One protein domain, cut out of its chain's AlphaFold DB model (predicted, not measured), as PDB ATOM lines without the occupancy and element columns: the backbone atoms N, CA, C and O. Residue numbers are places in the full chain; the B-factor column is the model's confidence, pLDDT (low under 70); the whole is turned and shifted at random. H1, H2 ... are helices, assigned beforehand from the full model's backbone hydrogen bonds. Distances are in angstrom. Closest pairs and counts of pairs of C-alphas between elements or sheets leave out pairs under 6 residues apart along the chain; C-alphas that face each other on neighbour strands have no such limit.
ATOM      1  N   THR A  38     120.415 153.610 171.143       98.25
ATOM      2  CA  THR A  38     119.324 152.648 171.301       98.25
ATOM      3  C   THR A  38     119.811 151.234 170.969       98.25
ATOM      4  O   THR A  38     120.808 151.049 170.267       98.25
ATOM      5  N   MET A  39     119.070 150.211 171.406       97.44
ATOM      6  CA  MET A  39     119.367 148.819 171.031       97.44
ATOM      7  C   MET A  39     119.400 148.628 169.504       97.44
ATOM      8  O   MET A  39     120.270 147.941 168.983       97.44
ATOM      9  N   GLU A  40     118.491 149.278 168.773       98.00
ATOM     10  CA  GLU A  40     118.464 149.236 167.305       98.00
ATOM     11  C   GLU A  40     119.732 149.836 166.687       98.00
ATOM     12  O   GLU A  40     120.271 149.281 165.734       98.00
ATOM     13  N   GLN A  41     120.241 150.941 167.242       98.25
ATOM     14  CA  GLN A  41     121.501 151.534 166.795       98.25
ATOM     15  C   GLN A  41     122.684 150.605 167.072       98.25
ATOM     16  O   GLN A  41     123.510 150.426 166.184       98.25
ATOM     17  N   VAL A  42     122.745 149.965 168.246       97.88
ATOM     18  CA  VAL A  42     123.788 148.967 168.546       97.88
ATOM     19  C   VAL A  42     123.751 147.824 167.528       97.88
ATOM     20  O   VAL A  42     124.777 147.501 166.937       97.88
ATOM     21  N   LEU A  43     122.573 147.250 167.269       97.94
ATOM     22  CA  LEU A  43     122.418 146.168 166.293       97.94
ATOM     23  C   LEU A  43     122.804 146.606 164.877       97.94
ATOM     24  O   LEU A  43     123.504 145.871 164.182       97.94
ATOM     25  N   GLY A  44     122.393 147.804 164.463       98.12
ATOM     26  CA  GLY A  44     122.768 148.362 163.168       98.12
ATOM     27  C   GLY A  44     124.280 148.527 163.024       98.12
ATOM     28  O   GLY A  44     124.844 148.143 162.002       98.12
ATOM     29  N   GLN A  45     124.965 149.019 164.060       98.12
ATOM     30  CA  GLN A  45     126.421 149.188 164.027       98.12
ATOM     31  C   GLN A  45     127.189 147.859 163.959       98.12
ATOM     32  O   GLN A  45     128.281 147.817 163.402       98.12
ATOM     33  N   LEU A  46     126.605 146.768 164.465       97.81
ATOM     34  CA  LEU A  46     127.155 145.412 164.358       97.81
ATOM     35  C   LEU A  46     126.868 144.738 163.003       97.81
ATOM     36  O   LEU A  46     127.364 143.639 162.748       97.81
ATOM     37  N   ALA A  47     126.071 145.367 162.137       97.12
ATOM     38  CA  ALA A  47     125.713 144.838 160.830       97.12
ATOM     39  C   ALA A  47     126.594 145.414 159.711       97.12
ATOM     40  O   ALA A  47     126.940 146.599 159.689       97.12
ATOM     41  N   GLN A  48     126.894 144.558 158.733       97.31
ATOM     42  CA  GLN A  48     127.613 144.913 157.516       97.31
ATOM     43  C   GLN A  48     126.835 144.449 156.285       97.31
ATOM     44  O   GLN A  48     126.430 143.289 156.209       97.31
ATOM     45  N   ILE A  49     126.677 145.335 155.303       95.38
ATOM     46  CA  ILE A  49     126.022 145.038 154.025       95.38
ATOM     47  C   ILE A  49     127.054 145.068 152.897       95.38
ATOM     48  O   ILE A  49     127.932 145.929 152.857       95.38
ATOM     49  N   ALA A  50     126.970 144.123 151.964       92.00
ATOM     50  CA  ALA A  50     127.835 144.124 150.791       92.00
ATOM     51  C   ALA A  50     127.423 145.234 149.813       92.00
ATOM     52  O   ALA A  50     126.236 145.369 149.525       92.00
ATOM     53  N   ILE A  51     128.379 145.995 149.257       90.06
ATOM     54  CA  ILE A  51     128.073 147.072 148.290       90.06
ATOM     55  C   ILE A  51     127.235 146.583 147.094       90.06
ATOM     56  O   ILE A  51     126.302 147.293 146.733       90.06
ATOM     57  N   PRO A  52     127.440 145.376 146.525       87.69
ATOM     58  CA  PRO A  52     126.567 144.868 145.464       87.69
ATOM     59  C   PRO A  52     125.075 144.799 145.832       87.69
ATOM     60  O   PRO A  52     124.233 144.923 144.953       87.69
ATOM     61  N   ALA A  53     124.723 144.661 147.117       90.88
ATOM     62  CA  ALA A  53     123.327 144.650 147.570       90.88
ATOM     63  C   ALA A  53     122.663 146.043 147.562       90.88
ATOM     64  O   ALA A  53     121.468 146.157 147.821       90.88
ATOM     65  N   LEU A  54     123.434 147.102 147.305       91.94
ATOM     66  CA  LEU A  54     122.963 148.483 147.183       91.94
ATOM     67  C   LEU A  54     122.827 148.935 145.728       91.94
ATOM     68  O   LEU A  54     122.458 150.083 145.498       91.94
ATOM     69  N   LEU A  55     123.170 148.094 144.756       88.00
ATOM     70  CA  LEU A  55     123.167 148.467 143.346       88.00
ATOM     71  C   LEU A  55     121.884 147.994 142.662       88.00
ATOM     72  O   LEU A  55     121.309 146.969 143.023       88.00
ATOM     73  N   ASN A  56     121.438 148.752 141.667       89.00
ATOM     74  CA  ASN A  56     120.451 148.288 140.697       89.00
ATOM     75  C   ASN A  56     121.093 147.302 139.703       89.00
ATOM     76  O   ASN A  56     122.315 147.143 139.668       89.00
ATOM     77  N   ASP A  57     120.276 146.718 138.823       84.88
ATOM     78  CA  ASP A  57     120.746 145.858 137.724       84.88
ATOM     79  C   ASP A  57     121.692 146.592 136.756       84.88
ATOM     80  O   ASP A  57     122.554 145.974 136.136       84.88
ATOM     81  N   ASP A  58     121.571 147.920 136.654       83.56
ATOM     82  CA  ASP A  58     122.473 148.767 135.867       83.56
ATOM     83  C   ASP A  58     123.774 149.141 136.601       83.56
ATOM     84  O   ASP A  58     124.581 149.921 136.094       83.56
ATOM     85  N   ALA A  59     123.976 148.571 137.792       78.69
ATOM     86  CA  ALA A  59     125.086 148.819 138.697       78.69
ATOM     87  C   ALA A  59     125.243 150.259 139.209       78.69
ATOM     88  O   ALA A  59     126.297 150.615 139.747       78.69
ATOM     89  N   ILE A  60     124.211 151.085 139.080       83.88
ATOM     90  CA  ILE A  60     124.145 152.389 139.732       83.88
ATOM     91  C   ILE A  60     123.582 152.217 141.144       83.88
ATOM     92  O   ILE A  60     122.823 151.285 141.422       83.88
ATOM     93  N   LEU A  61     123.957 153.115 142.059       88.94
ATOM     94  CA  LEU A  61     123.448 153.117 143.429       88.94
ATOM     95  C   LEU A  61     121.914 153.163 143.443       88.94
ATOM     96  O   LEU A  61     121.294 154.104 142.946       88.94
ATOM     97  N   ASN A  62     121.300 152.186 144.100       94.75
ATOM     98  CA  ASN A  62     119.896 152.229 144.459       94.75
ATOM     99  C   ASN A  62     119.725 153.120 145.696       94.75
ATOM    100  O   ASN A  62     119.861 152.681 146.841       94.75
ATOM    101  N   GLU A  63     119.418 154.397 145.472       95.81
ATOM    102  CA  GLU A  63     119.265 155.364 146.560       95.81
ATOM    103  C   GLU A  63     118.146 155.006 147.546       95.81
ATOM    104  O   GLU A  63     118.229 155.356 148.723       95.81
ATOM    105  N   THR A  64     117.096 154.316 147.092       97.50
ATOM    106  CA  THR A  64     116.004 153.874 147.967       97.50
ATOM    107  C   THR A  64     116.514 152.834 148.962       97.50
ATOM    108  O   THR A  64     116.359 153.030 150.167       97.50
ATOM    109  N   LEU A  65     117.211 151.796 148.484       96.56
ATOM    110  CA  LEU A  65     117.837 150.790 149.346       96.56
ATOM    111  C   LEU A  65     118.878 151.414 150.277       96.56
ATOM    112  O   LEU A  65     118.899 151.106 151.467       96.56
ATOM    113  N   ALA A  66     119.695 152.345 149.777       95.38
ATOM    114  CA  ALA A  66     120.672 153.052 150.602       95.38
ATOM    115  C   ALA A  66     120.003 153.824 151.755       95.38
ATOM    116  O   ALA A  66     120.453 153.759 152.901       95.38
ATOM    117  N   ARG A  67     118.888 154.516 151.484       97.81
ATOM    118  CA  ARG A  67     118.106 155.214 152.518       97.81
ATOM    119  C   ARG A  67     117.465 154.239 153.501       97.81
ATOM    120  O   ARG A  67     117.402 154.549 154.690       97.81
ATOM    121  N   ASP A  68     117.000 153.085 153.042       97.62
ATOM    122  CA  ASP A  68     116.391 152.082 153.915       97.62
ATOM    123  C   ASP A  68     117.423 151.434 154.846       97.62
ATOM    124  O   ASP A  68     117.193 151.375 156.055       97.62
ATOM    125  N   PHE A  69     118.614 151.088 154.353       96.88
ATOM    126  CA  PHE A  69     119.714 150.638 155.213       96.88
ATOM    127  C   PHE A  69     120.196 151.731 156.180       96.88
ATOM    128  O   PHE A  69     120.500 151.442 157.339       96.88
ATOM    129  N   ALA A  70     120.175 153.005 155.776       96.19
ATOM    130  CA  ALA A  70     120.472 154.113 156.685       96.19
ATOM    131  C   ALA A  70     119.440 154.243 157.824       96.19
ATOM    132  O   ALA A  70     119.806 154.545 158.966       96.19
ATOM    133  N   LYS A  71     118.150 153.979 157.564       97.56
ATOM    134  CA  LYS A  71     117.125 153.922 158.624       97.56
ATOM    135  C   LYS A  71     117.410 152.790 159.613       97.56
ATOM    136  O   LYS A  71     117.229 153.006 160.809       97.56
ATOM    137  N   LEU A  72     117.932 151.660 159.129       97.44
ATOM    138  CA  LEU A  72     118.357 150.503 159.932       97.44
ATOM    139  C   LEU A  72     119.698 150.691 160.664       97.44
ATOM    140  O   LEU A  72     120.129 149.791 161.377       97.44
ATOM    141  N   LYS A  73     120.348 151.856 160.532       97.56
ATOM    142  CA  LYS A  73     121.575 152.215 161.270       97.56
ATOM    143  C   LYS A  73     122.779 151.311 160.974       97.56
ATOM    144  O   LYS A  73     123.660 151.206 161.826       97.56
ATOM    145  N   ILE A  74     122.822 150.697 159.787       98.00
ATOM    146  CA  ILE A  74     123.927 149.837 159.338       98.00
ATOM    147  C   ILE A  74     125.273 150.558 159.509       98.00
ATOM    148  O   ILE A  74     125.441 151.681 159.028       98.00
ATOM    149  N   GLY A  75     126.211 149.919 160.213       96.88
ATOM    150  CA  GLY A  75     127.513 150.494 160.569       96.88
ATOM    151  C   GLY A  75     128.608 150.287 159.533       96.88
ATOM    152  O   GLY A  75     129.584 151.032 159.529       96.88
ATOM    153  N   SER A  76     128.461 149.300 158.647       97.31
ATOM    154  CA  SER A  76     129.487 148.981 157.657       97.31
ATOM    155  C   SER A  76     128.898 148.625 156.296       97.31
ATOM    156  O   SER A  76     127.898 147.911 156.186       97.31
ATOM    157  N   TYR A  77     129.576 149.081 155.246       94.19
ATOM    158  CA  TYR A  77     129.313 148.692 153.868       94.19
ATOM    159  C   TYR A  77     130.609 148.194 153.253       94.19
ATOM    160  O   TYR A  77     131.559 148.955 153.086       94.19
ATOM    161  N   LEU A  78     130.660 146.905 152.934       89.94
ATOM    162  CA  LEU A  78     131.869 146.286 152.415       89.94
ATOM    163  C   LEU A  78     131.564 145.275 151.327       89.94
ATOM    164  O   LEU A  78     131.065 144.181 151.562       89.94
ATOM    165  N   THR A  79     131.972 145.650 150.132       87.19
ATOM    166  CA  THR A  79     133.070 145.063 149.348       87.19
ATOM    167  C   THR A  79     133.169 145.923 148.082       87.19
ATOM    168  O   THR A  79     132.376 146.838 147.915       87.19
ATOM    169  N   MET A  80     134.106 145.687 147.169       79.88
ATOM    170  CA  MET A  80     134.077 146.340 145.854       79.88
ATOM    171  C   MET A  80     132.752 146.075 145.114       79.88
ATOM    172  O   MET A  80     132.242 144.954 145.140       79.88
ATOM    173  N   ALA A  81     132.223 147.110 144.447       76.81
ATOM    174  CA  ALA A  81     130.987 147.054 143.655       76.81
ATOM    175  C   ALA A  81     131.023 145.937 142.598       76.81
ATOM    176  O   ALA A  81     130.029 145.253 142.374       76.81
ATOM    177  N   PHE A  82     132.203 145.710 142.011       77.75
ATOM    178  CA  PHE A  82     132.464 144.671 141.019       77.75
ATOM    179  C   PHE A  82     133.619 143.792 141.520       77.75
ATOM    180  O   PHE A  82     134.781 144.175 141.400       77.75
ATOM    181  N   GLN A  83     133.299 142.661 142.165       65.56
ATOM    182  CA  GLN A  83     134.293 141.827 142.864       65.56
ATOM    183  C   GLN A  83     135.169 140.984 141.929       65.56
ATOM    184  O   GLN A  83     136.369 140.880 142.160       65.56
ATOM    185  N   ASN A  84     134.581 140.363 140.900       68.12
ATOM    186  CA  ASN A  84     135.255 139.292 140.147       68.12
ATOM    187  C   ASN A  84     135.297 139.516 138.631       68.12
ATOM    188  O   ASN A  84     135.994 138.788 137.929       68.12
ATOM    189  N   SER A  85     134.573 140.518 138.136       68.31
ATOM    190  CA  SER A  85     134.455 140.835 136.713       68.31
ATOM    191  C   SER A  85     134.263 142.340 136.545       68.31
ATOM    192  O   SER A  85     133.727 142.973 137.457       68.31
ATOM    193  N   PRO A  86     134.672 142.925 135.407       78.19
ATOM    194  CA  PRO A  86     134.262 144.276 135.067       78.19
ATOM    195  C   PRO A  86     132.737 144.351 134.978       78.19
ATOM    196  O   PRO A  86     132.060 143.369 134.673       78.19
ATOM    197  N   ASN A  87     132.207 145.536 135.236       77.44
ATOM    198  CA  ASN A  87     130.815 145.855 135.000       77.44
ATOM    199  C   ASN A  87     130.432 145.533 133.543       77.44
ATOM    200  O   ASN A  87     131.098 145.997 132.619       77.44
ATOM    201  N   GLU A  88     129.361 144.772 133.325       79.44
ATOM    202  CA  GLU A  88     128.975 144.317 131.979       79.44
ATOM    203  C   GLU A  88     128.473 145.449 131.062       79.44
ATOM    204  O   GLU A  88     128.450 145.295 129.844       79.44
ATOM    205  N   ILE A  89     128.105 146.599 131.634       78.44
ATOM    206  CA  ILE A  89     127.558 147.762 130.923       78.44
ATOM    207  C   ILE A  89     128.664 148.765 130.584       78.44
ATOM    208  O   ILE A  89     128.741 149.259 129.461       78.44
ATOM    209  N   THR A  90     129.524 149.085 131.549       77.62
ATOM    210  CA  THR A  90     130.554 150.127 131.422       77.62
ATOM    211  C   THR A  90     131.946 149.568 131.136       77.62
ATOM    212  O   THR A  90     132.830 150.313 130.720       77.62
ATOM    213  N   GLY A  91     132.175 148.276 131.379       83.12
ATOM    214  CA  GLY A  91     133.495 147.645 131.315       83.12
ATOM    215  C   GLY A  91     134.436 148.039 132.460       83.12
ATOM    216  O   GLY A  91     135.586 147.599 132.479       83.12
ATOM    217  N   ALA A  92     133.982 148.860 133.412       79.00
ATOM    218  CA  ALA A  92     134.806 149.337 134.514       79.00
ATOM    219  C   ALA A  92     134.990 148.260 135.592       79.00
ATOM    220  O   ALA A  92     134.057 147.542 135.949       79.00
ATOM    221  N   TYR A  93     136.184 148.192 136.170       80.12
ATOM    222  CA  TYR A  93     136.429 147.452 137.403       80.12
ATOM    223  C   TYR A  93     136.105 148.323 138.613       80.12
ATOM    224  O   TYR A  93     136.152 149.551 138.531       80.12
ATOM    225  N   GLY A  94     135.847 147.700 139.768       75.69
ATOM    226  CA  GLY A  94     135.540 148.438 140.998       75.69
ATOM    227  C   GLY A  94     136.626 149.446 141.399       75.69
ATOM    228  O   GLY A  94     136.317 150.448 142.026       75.69
ATOM    229  N   TRP A  95     137.881 149.213 140.999       75.00
ATOM    230  CA  TRP A  95     139.028 150.096 141.249       75.00
ATOM    231  C   TRP A  95     139.320 151.106 140.124       75.00
ATOM    232  O   TRP A  95     140.289 151.852 140.224       75.00
ATOM    233  N   THR A  96     138.543 151.117 139.036       76.31
ATOM    234  CA  THR A  96     138.717 152.061 137.913       76.31
ATOM    235  C   THR A  96     137.566 153.052 137.775       76.31
ATOM    236  O   THR A  96     137.560 153.837 136.829       76.31
ATOM    237  N   VAL A  97     136.562 152.991 138.652       68.56
ATOM    238  CA  VAL A  97     135.441 153.937 138.632       68.56
ATOM    239  C   VAL A  97     135.951 155.303 139.123       68.56
ATOM    240  O   VAL A  97     136.616 155.336 140.159       68.56
ATOM    241  N   PRO A  98     135.699 156.408 138.396       67.06
ATOM    242  CA  PRO A  98     135.991 157.753 138.889       67.06
ATOM    243  C   PRO A  98     135.238 158.040 140.194       67.06
ATOM    244  O   PRO A  98     134.118 157.552 140.361       67.06
ATOM    245  N   GLU A  99     135.852 158.824 141.085       56.91
ATOM    246  CA  GLU A  99     135.193 159.358 142.291       56.91
ATOM    247  C   GLU A  99     134.034 160.308 141.956       56.91
ATOM    248  O   GLU A  99     134.170 161.106 140.995       56.91
TER     249      GLU A  99
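Overview. This is residues 38 to 99 of the 99 residues of an uncharacterized protein of Phytophthora fragariae (UniProt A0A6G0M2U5). You will find little regular structure here: a long, loose model with H1 at one end, H3 alongside the loops nearer the middle, and the unnamed stretch 72 to 99 running back past residues 48 to 49 to the other end, where residues 83 to 91 loop. The 62 printed residues have three named helices, H1, H2, H3 in that order, and no named strand; the class is all helix, with 20 residues in named elements. The whole is loose, radius of gyration of the C-alphas 13.3 A, a rod spanning 43 by 19 by 19 A.

Arrangement. Start at H1, residues 39 to 45; it is near H3, residues 63 to 71, with 5 pairs of C-alphas within 10 A. H1 is apart from H2, residues 51 to 54. H2 and H3 only just touch, with 3 pairs within 8 A; their closest C-alphas, Leu 54 and Leu 65, are 6.0 A apart. Residues 48 to 49 pair with 76 to 77, parallel. In H1 and H3 every O i to N i+4 pair is within hydrogen-bond range; H2 is too short for one, and its one O i to N i+3 pair is within range.

Along the chain. Find C-alpha 39 at (119.367, 148.819, 171.031); H1 runs 9.9 A to C-alpha 45. H2 covers 5.4 A. H3 runs 12.3 A to C-alpha 71 at (117.125, 153.922, 158.624).

Size, cuts and confidence. The two C-alphas farthest apart, Thr 38 and Gly 91, are 42.7 A apart. The printed part has no cut, and no link between helices is long. Confidence is low, under 70, at residues 83 to 85 and 97 to 99.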